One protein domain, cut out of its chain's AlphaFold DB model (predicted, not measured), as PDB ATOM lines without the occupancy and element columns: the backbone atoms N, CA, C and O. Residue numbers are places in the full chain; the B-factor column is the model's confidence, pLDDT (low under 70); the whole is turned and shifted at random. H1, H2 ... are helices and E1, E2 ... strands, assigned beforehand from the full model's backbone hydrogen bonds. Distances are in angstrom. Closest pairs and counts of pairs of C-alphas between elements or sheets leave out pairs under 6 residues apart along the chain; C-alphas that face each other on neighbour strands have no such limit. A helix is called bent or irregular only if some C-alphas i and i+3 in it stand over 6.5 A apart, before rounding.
ATOM      1  N   VAL A   9     179.648 316.611 171.857       92.81
ATOM      2  CA  VAL A   9     179.431 318.040 171.598       92.81
ATOM      3  C   VAL A   9     178.319 318.261 170.586       92.81
ATOM      4  O   VAL A   9     177.457 319.113 170.779       92.81
ATOM      5  N   LYS A  10     178.316 317.496 169.492       93.12
ATOM      6  CA  LYS A  10     177.310 317.631 168.437       93.12
ATOM      7  C   LYS A  10     177.187 316.348 167.631       93.12
ATOM      8  O   LYS A  10     178.127 315.568 167.563       93.12
ATOM      9  N   TRP A  11     176.035 316.143 167.009       94.12
ATOM     10  CA  TRP A  11     175.896 315.162 165.941       94.12
ATOM     11  C   TRP A  11     176.723 315.586 164.717       94.12
ATOM     12  O   TRP A  11     176.783 316.777 164.394       94.12
ATOM     13  N   CYS A  12     177.402 314.636 164.077       94.69
ATOM     14  CA  CYS A  12     178.331 314.912 162.987       94.69
ATOM     15  C   CYS A  12     177.607 315.439 161.746       94.69
ATOM     16  O   CYS A  12     176.757 314.761 161.182       94.69
ATOM     17  N   VAL A  13     178.000 316.626 161.280       94.38
ATOM     18  CA  VAL A  13     177.434 317.251 160.073       94.38
ATOM     19  C   VAL A  13     178.006 316.693 158.762       94.38
ATOM     20  O   VAL A  13     177.509 317.044 157.700       94.38
ATOM     21  N   ILE A  14     179.056 315.863 158.829       94.31
ATOM     22  CA  ILE A  14     179.712 315.268 157.653       94.31
ATOM     23  C   ILE A  14     179.027 313.964 157.255       94.31
ATOM     24  O   ILE A  14     178.559 313.823 156.130       94.31
ATOM     25  N   CYS A  15     178.991 313.002 158.177       94.25
ATOM     26  CA  CYS A  15     178.520 311.649 157.892       94.25
ATOM     27  C   CYS A  15     177.099 311.374 158.385       94.25
ATOM     28  O   CYS A  15     176.550 310.342 158.011       94.25
ATOM     29  N   ASP A  16     176.553 312.238 159.249       93.50
ATOM     30  CA  ASP A  16     175.240 312.097 159.894       93.50
ATOM     31  C   ASP A  16     175.010 310.751 160.621       93.50
ATOM     32  O   ASP A  16     173.878 310.349 160.868       93.50
ATOM     33  N   GLN A  17     176.084 310.042 160.986       92.19
ATOM     34  CA  GLN A  17     176.024 308.696 161.580       92.19
ATOM     35  C   GLN A  17     176.539 308.636 163.026       92.19
ATOM     36  O   GLN A  17     176.211 307.701 163.752       92.19
ATOM     37  N   GLY A  18     177.325 309.627 163.459       91.69
ATOM     38  CA  GLY A  18     178.060 309.582 164.725       91.69
ATOM     39  C   GLY A  18     178.045 310.875 165.525       91.69
ATOM     40  O   GLY A  18     177.723 311.953 165.021       91.69
ATOM     41  N   TRP A  19     178.482 310.778 166.782       94.06
ATOM     42  CA  TRP A  19     178.726 311.948 167.622       94.06
ATOM     43  C   TRP A  19     180.140 312.478 167.415       94.06
ATOM     44  O   TRP A  19     181.104 311.725 167.300       94.06
ATOM     45  N   VAL A  20     180.250 313.799 167.423       94.25
ATOM     46  CA  VAL A  20     181.507 314.516 167.575       94.25
ATOM     47  C   VAL A  20     181.810 314.608 169.068       94.25
ATOM     48  O   VAL A  20     181.024 315.179 169.832       94.25
ATOM     49  N   VAL A  21     182.932 314.023 169.475       93.75
ATOM     50  CA  VAL A  21     183.406 313.941 170.861       93.75
ATOM     51  C   VAL A  21     184.720 314.698 171.021       93.75
ATOM     52  O   VAL A  21     185.479 314.840 170.063       93.75
ATOM     53  N   ILE A  22     184.978 315.206 172.226       92.94
ATOM     54  CA  ILE A  22     186.260 315.836 172.561       92.94
ATOM     55  C   ILE A  22     187.274 314.737 172.873       92.94
ATOM     56  O   ILE A  22     187.047 313.919 173.765       92.94
ATOM     57  N   LEU A  23     188.381 314.754 172.139       91.94
ATOM     58  CA  LEU A  23     189.535 313.884 172.316       91.94
ATOM     59  C   LEU A  23     190.805 314.730 172.387       91.94
ATOM     60  O   LEU A  23     190.786 315.956 172.262       91.94
ATOM     61  N   LYS A  24     191.932 314.062 172.591       91.50
ATOM     62  CA  LYS A  24     193.236 314.690 172.714       91.50
ATOM     63  C   LYS A  24     194.253 314.007 171.814       91.50
ATOM     64  O   LYS A  24     194.336 312.785 171.798       91.50
ATOM     65  N   GLU A  25     195.049 314.788 171.096       90.88
ATOM     66  CA  GLU A  25     196.175 314.272 170.316       90.88
ATOM     67  C   GLU A  25     197.285 313.798 171.257       90.88
ATOM     68  O   GLU A  25     197.780 314.563 172.087       90.88
ATOM     69  N   ALA A  26     197.701 312.535 171.128       87.94
ATOM     70  CA  ALA A  26     198.660 311.913 172.037       87.94
ATOM     71  C   ALA A  26     200.051 312.567 171.997       87.94
ATOM     72  O   ALA A  26     200.732 312.608 173.020       87.94
ATOM     73  N   LYS A  27     200.491 313.080 170.837       87.12
ATOM     74  CA  LYS A  27     201.827 313.685 170.700       87.12
ATOM     75  C   LYS A  27     201.847 315.160 171.082       87.12
ATOM     76  O   LYS A  27     202.732 315.582 171.819       87.12
ATOM     77  N   SER A  28     200.900 315.946 170.570       85.31
ATOM     78  CA  SER A  28     200.847 317.392 170.824       85.31
ATOM     79  C   SER A  28     200.109 317.769 172.104       85.31
ATOM     80  O   SER A  28     200.155 318.932 172.500       85.31
ATOM     81  N   ASN A  29     199.439 316.813 172.756       85.44
ATOM     82  CA  ASN A  29     198.662 317.045 173.971       85.44
ATOM     83  C   ASN A  29     197.568 318.121 173.763       85.44
ATOM     84  O   ASN A  29     197.180 318.817 174.699       85.44
ATOM     85  N   LYS A  30     197.100 318.278 172.517       89.12
ATOM     86  CA  LYS A  30     196.123 319.285 172.089       89.12
ATOM     87  C   LYS A  30     194.727 318.673 172.090       89.12
ATOM     88  O   LYS A  30     194.541 317.560 171.604       89.12
ATOM     89  N   LEU A  31     193.749 319.403 172.624       91.44
ATOM     90  CA  LEU A  31     192.345 319.015 172.529       91.44
ATOM     91  C   LEU A  31     191.841 319.224 171.106       91.44
ATOM     92  O   LEU A  31     192.032 320.292 170.520       91.44
ATOM     93  N   ILE A  32     191.158 318.217 170.584       93.25
ATOM     94  CA  ILE A  32     190.491 318.265 169.292       93.25
ATOM     95  C   ILE A  32     189.106 317.649 169.422       93.25
ATOM     96  O   ILE A  32     188.773 316.995 170.409       93.25
ATOM     97  N   LEU A  33     188.287 317.832 168.402       93.88
ATOM     98  CA  LEU A  33     187.025 317.130 168.286       93.88
ATOM     99  C   LEU A  33     187.130 316.123 167.161       93.88
ATOM    100  O   LEU A  33     187.668 316.462 166.115       93.88
ATOM    101  N   SER A  34     186.606 314.921 167.368       94.62
ATOM    102  CA  SER A  34     186.590 313.871 166.353       94.62
ATOM    103  C   SER A  34     185.231 313.193 166.299       94.62
ATOM    104  O   SER A  34     184.573 313.007 167.326       94.62
ATOM    105  N   CYS A  35     184.783 312.854 165.094       94.31
ATOM    106  CA  CYS A  35     183.600 312.033 164.899       94.31
ATOM    107  C   CYS A  35     183.914 310.561 165.179       94.31
ATOM    108  O   CYS A  35     184.886 310.025 164.660       94.31
ATOM    109  N   SER A  36     183.033 309.890 165.923       91.81
ATOM    110  CA  SER A  36     183.172 308.465 166.241       91.81
ATOM    111  C   SER A  36     183.072 307.514 165.041       91.81
ATOM    112  O   SER A  36     183.484 306.370 165.171       91.81
ATOM    113  N   GLU A  37     182.503 307.955 163.913       92.69
ATOM    114  CA  GLU A  37     182.225 307.082 162.757       92.69
ATOM    115  C   GLU A  37     183.113 307.383 161.548       92.69
ATOM    116  O   GLU A  37     183.658 306.471 160.941       92.69
ATOM    117  N   CYS A  38     183.237 308.658 161.163       92.56
ATOM    118  CA  CYS A  38     183.971 309.057 159.956       92.56
ATOM    119  C   CYS A  38     185.329 309.697 160.243       92.56
ATOM    120  O   CYS A  38     185.966 310.181 159.310       92.56
ATOM    121  N   GLU A  39     185.716 309.783 161.521       92.19
ATOM    122  CA  GLU A  39     187.024 310.278 161.976       92.19
ATOM    123  C   GLU A  39     187.354 311.712 161.521       92.19
ATOM    124  O   GLU A  39     188.488 312.175 161.626       92.19
ATOM    125  N   SER A  40     186.351 312.454 161.036       94.25
ATOM    126  CA  SER A  40     186.495 313.873 160.727       94.25
ATOM    127  C   SER A  40     186.743 314.648 162.008       94.25
ATOM    128  O   SER A  40     186.082 314.410 163.025       94.25
ATOM    129  N   THR A  41     187.670 315.594 161.942       95.12
ATOM    130  CA  THR A  41     188.148 316.343 163.091       95.12
ATOM    131  C   THR A  41     187.926 317.840 162.973       95.12
ATOM    132  O   THR A  41     187.858 318.406 161.885       95.12
ATOM    133  N   TRP A  42     187.824 318.501 164.124       95.12
ATOM    134  CA  TRP A  42     187.756 319.954 164.232       95.12
ATOM    135  C   TRP A  42     188.671 320.436 165.348       95.12
ATOM    136  O   TRP A  42     188.752 319.835 166.416       95.12
ATOM    137  N   GLU A  43     189.311 321.580 165.128       92.69
ATOM    138  CA  GLU A  43     190.222 322.169 166.114       92.69
ATOM    139  C   GLU A  43     189.503 322.882 167.266       92.69
ATOM    140  O   GLU A  43     190.112 323.176 168.290       92.69
ATOM    141  N   HIS A  44     188.220 323.218 167.096       93.00
ATOM    142  CA  HIS A  44     187.464 323.959 168.100       93.00
ATOM    143  C   HIS A  44     185.972 323.584 168.079       93.00
ATOM    144  O   HIS A  44     185.406 323.430 166.991       93.00
ATOM    145  N   PRO A  45     185.281 323.514 169.238       92.50
ATOM    146  CA  PRO A  45     183.869 323.125 169.309       92.50
ATOM    147  C   PRO A  45     182.943 324.031 168.499       92.50
ATOM    148  O   PRO A  45     181.956 323.581 167.934       92.50
ATOM    149  N   ASN A  46     183.286 325.314 168.370       92.38
ATOM    150  CA  ASN A  46     182.539 326.234 167.509       92.38
ATOM    151  C   ASN A  46     182.608 325.876 166.023       92.38
ATOM    152  O   ASN A  46     181.829 326.431 165.275       92.38
ATOM    153  N   TYR A  47     183.501 325.006 165.559       94.12
ATOM    154  CA  TYR A  47     183.615 324.691 164.132       94.12
ATOM    155  C   TYR A  47     182.803 323.468 163.714       94.12
ATOM    156  O   TYR A  47     182.539 323.307 162.529       94.12
ATOM    157  N   VAL A  48     182.304 322.667 164.660       92.00
ATOM    158  CA  VAL A  48     181.583 321.403 164.389       92.00
ATOM    159  C   VAL A  48     180.240 321.569 163.670       92.00
ATOM    160  O   VAL A  48     179.560 320.595 163.364       92.00
ATOM    161  N   HIS A  49     179.797 322.804 163.437       92.50
ATOM    162  CA  HIS A  49     178.629 323.089 162.606       92.50
ATOM    163  C   HIS A  49     178.976 323.374 161.144       92.50
ATOM    164  O   HIS A  49     178.059 323.528 160.345       92.50
ATOM    165  N   ASN A  50     180.262 323.462 160.807       92.88
ATOM    166  CA  ASN A  50     180.747 323.790 159.481       92.88
ATOM    167  C   ASN A  50     181.578 322.624 158.925       92.88
ATOM    168  O   ASN A  50     182.638 322.287 159.460       92.88
ATOM    169  N   ALA A  51     181.077 322.025 157.847       92.12
ATOM    170  CA  ALA A  51     181.735 320.921 157.166       92.12
ATOM    171  C   ALA A  51     183.066 321.338 156.518       92.12
ATOM    172  O   ALA A  51     184.025 320.580 156.568       92.12
ATOM    173  N   ASP A  52     183.173 322.569 156.009       93.44
ATOM    174  CA  ASP A  52     184.390 323.096 155.372       93.44
ATOM    175  C   ASP A  52     185.538 323.339 156.361       93.44
ATOM    176  O   ASP A  52     186.681 323.566 155.970       93.44
ATOM    177  N   LYS A  53     185.233 323.350 157.663       93.75
ATOM    178  CA  LYS A  53     186.225 323.439 158.742       93.75
ATOM    179  C   LYS A  53     186.634 322.072 159.284       93.75
ATOM    180  O   LYS A  53     187.468 322.030 160.187       93.75
ATOM    181  N   ALA A  54     186.027 321.000 158.783       93.50
ATOM    182  CA  ALA A  54     186.439 319.654 159.122       93.50
ATOM    183  C   ALA A  54     187.781 319.348 158.454       93.50
ATOM    184  O   ALA A  54     188.022 319.715 157.304       93.50
ATOM    185  N   SER A  55     188.638 318.655 159.183       93.38
ATOM    186  CA  SER A  55     189.880 318.088 158.681       93.38
ATOM    187  C   SER A  55     189.897 316.592 158.977       93.38
ATOM    188  O   SER A  55     188.955 316.038 159.541       93.38
ATOM    189  N   SER A  56     190.985 315.940 158.608       89.00
ATOM    190  CA  SER A  56     191.357 314.623 159.112       89.00
ATOM    191  C   SER A  56     192.677 314.770 159.861       89.00
ATOM    192  O   SER A  56     193.465 315.667 159.548       89.00
ATOM    193  N   THR A  57     192.923 313.919 160.851       84.69
ATOM    194  CA  THR A  57     194.241 313.803 161.485       84.69
ATOM    195  C   THR A  57     194.704 312.358 161.410       84.69
ATOM    196  O   THR A  57     193.900 311.442 161.547       84.69
ATOM    197  N   GLU A  58     195.997 312.164 161.174       85.06
ATOM    198  CA  GLU A  58     196.655 310.854 161.261       85.06
ATOM    199  C   GLU A  58     197.263 310.628 162.660       85.06
ATOM    200  O   GLU A  58     197.907 309.610 162.924       85.06
ATOM    201  N   GLU A  59     197.102 311.598 163.568       86.75
ATOM    202  CA  GLU A  59     197.564 311.506 164.948       86.75
ATOM    203  C   GLU A  59     196.694 310.541 165.761       86.75
ATOM    204  O   GLU A  59     195.473 310.480 165.619       86.75
ATOM    205  N   LEU A  60     197.331 309.818 166.685       86.88
ATOM    206  CA  LEU A  60     196.619 308.987 167.651       86.88
ATOM    207  C   LEU A  60     195.828 309.873 168.616       86.88
ATOM    208  O   LEU A  60     196.405 310.708 169.319       86.88
ATOM    209  N   LEU A  61     194.517 309.647 168.669       89.00
ATOM    210  CA  LEU A  61     193.608 310.330 169.578       89.00
ATOM    211  C   LEU A  61     193.355 309.476 170.814       89.00
ATOM    212  O   LEU A  61     193.055 308.289 170.719       89.00
ATOM    213  N   VAL A  62     193.465 310.102 171.977       89.56
ATOM    214  CA  VAL A  62     193.196 309.493 173.278       89.56
ATOM    215  C   VAL A  62     192.077 310.244 173.984       89.56
ATOM    216  O   VAL A  62     191.762 311.391 173.653       89.56
ATOM    217  N   GLU A  63     191.464 309.589 174.964       85.94
ATOM    218  CA  GLU A  63     190.472 310.230 175.819       85.94
ATOM    219  C   GLU A  63     191.099 311.418 176.558       85.94
ATOM    220  O   GLU A  63     192.201 311.327 177.104       85.94
ATOM    221  N   SER A  64     190.398 312.552 176.549       84.25
ATOM    222  CA  SER A  64     190.789 313.732 177.321       84.25
ATOM    223  C   SER A  64     190.426 313.558 178.794       84.25
ATOM    224  O   SER A  64     189.383 312.974 179.114       84.25
ATOM    225  N   ASP A  65     191.250 314.114 179.681       83.12
ATOM    226  CA  ASP A  65     190.939 314.173 181.108       83.12
ATOM    227  C   ASP A  65     189.858 315.233 181.399       83.12
ATOM    228  O   ASP A  65     189.706 316.206 180.652       83.12
ATOM    229  N   ASP A  66     189.096 315.040 182.477       78.81
ATOM    230  CA  ASP A  66     188.024 315.954 182.886       78.81
ATOM    231  C   ASP A  66     188.564 317.355 183.232       78.81
ATOM    232  O   ASP A  66     187.883 318.348 182.973       78.81
ATOM    233  N   ASP A  67     189.800 317.463 183.734       80.69
ATOM    234  CA  ASP A  67     190.412 318.754 184.082       80.69
ATOM    235  C   ASP A  67     190.723 319.600 182.827       80.69
ATOM    236  O   ASP A  67     190.494 320.812 182.791       80.69
ATOM    237  N   GLU A  68     191.152 318.952 181.737       80.94
ATOM    238  CA  GLU A  68     191.527 319.626 180.484       80.94
ATOM    239  C   GLU A  68     190.302 320.155 179.722       80.94
ATOM    240  O   GLU A  68     190.346 321.227 179.111       80.94
ATOM    241  N   ILE A  69     189.183 319.428 179.773       84.44
ATOM    242  CA  ILE A  69     187.956 319.791 179.052       84.44
ATOM    243  C   ILE A  69     187.110 320.836 179.781       84.44
ATOM    244  O   ILE A  69     186.103 321.275 179.223       84.44
ATOM    245  N   THR A  70     187.494 321.272 180.985       82.56
ATOM    246  CA  THR A  70     186.769 322.291 181.769       82.56
ATOM    247  C   THR A  70     186.455 323.546 180.945       82.56
ATOM    248  O   THR A  70     185.344 324.078 180.990       82.56
ATOM    249  N   HIS A  71     187.388 323.983 180.092       84.56
ATOM    250  CA  HIS A  71     187.195 325.128 179.194       84.56
ATOM    251  C   HIS A  71     186.160 324.889 178.083       84.56
ATOM    252  O   HIS A  71     185.589 325.842 177.537       84.56
ATOM    253  N   TRP A  72     185.924 323.629 177.723       89.44
ATOM    254  CA  TRP A  72     184.985 323.206 176.684       89.44
ATOM    255  C   TRP A  72     183.705 322.585 177.247       89.44
ATOM    256  O   TRP A  72     182.800 322.274 176.475       89.44
ATOM    257  N   GLU A  73     183.570 322.494 178.571       87.50
ATOM    258  CA  GLU A  73     182.432 321.873 179.250       87.50
ATOM    259  C   GLU A  73     181.085 322.457 178.803       87.50
ATOM    260  O   GLU A  73     180.112 321.729 178.614       87.50
ATOM    261  N   LYS A  74     181.037 323.767 178.536       90.31
ATOM    262  CA  LYS A  74     179.834 324.458 178.041       90.31
ATOM    263  C   LYS A  74     179.330 323.962 176.680       90.31
ATOM    264  O   LYS A  74     178.186 324.232 176.328       90.31
ATOM    265  N   TYR A  75     180.185 323.303 175.898       90.81
ATOM    266  CA  TYR A  75     179.826 322.721 174.605       90.81
ATOM    267  C   TYR A  75     179.414 321.251 174.729       90.81
ATOM    268  O   TYR A  75     178.890 320.688 173.771       90.81
ATOM    269  N   ILE A  76     179.646 320.624 175.885       90.62
ATOM    270  CA  ILE A  76     179.321 319.220 176.114       90.62
ATOM    271  C   ILE A  76     177.820 319.080 176.364       90.62
ATOM    272  O   ILE A  76     177.243 319.714 177.249       90.62
TER     273      ILE A  76
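Overview. This is residues 9 to 76 of the 79 residues of an uncharacterized protein of Paenibacillus sp. Soil522 (UniProt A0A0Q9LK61). With little regular structure, a small, strongly twisted sheet branches at its longest strand, E2; helix H1 packs on it, and the long loop of residues 36 to 60 pairs briefly with E3. The printed part has 68 residues, 26 in named elements, class mixed: E1, E2, E3, E4, H1 in order, neighbour strands antiparallel. It is compact, radius of gyration of the C-alphas 10.9 A, spanning 29 by 27 by 18 A.

Arrangement. E2, residues 19 to 25, has three antiparallel neighbours, with N and O within hydrogen-bond range: E1, residues 9 to 11, N 9 and O 20, 2.8 A; E3, residues 31 to 35, N 23 and O 32, 2.9 A; E4, residues 61 to 63, N 24 and O 62, 2.9 A. E1, E2 and E3 form a meander, each strand the antiparallel neighbour of the one before. H1, residues 68 to 75, is on the sheet; its closest C-alphas to E1 are Tyr 75 and Val 9, 5.6 A. H1 is irregular, C-alphas 71 and 74 being 7.5 A apart; 1 of 4 O i to N i+4 and 3 of 5 O i to N i+3 pairs are within range.

Along the chain. E2 measures 17.8 A, E3 and H1 13.5 A each, E1 7.3 A, E4 7.0 A. C-alpha 9 is at (179.431, 318.040, 171.598), C-alpha 75 at (179.826, 322.721, 174.605).

Size, cuts and confidence. The farthest C-alphas, Asp 52 and Asp 67, are 29.7 A apart. The printed part has no cut; the link E3 to E4 is long; no printed residue is under 70 in pLDDT.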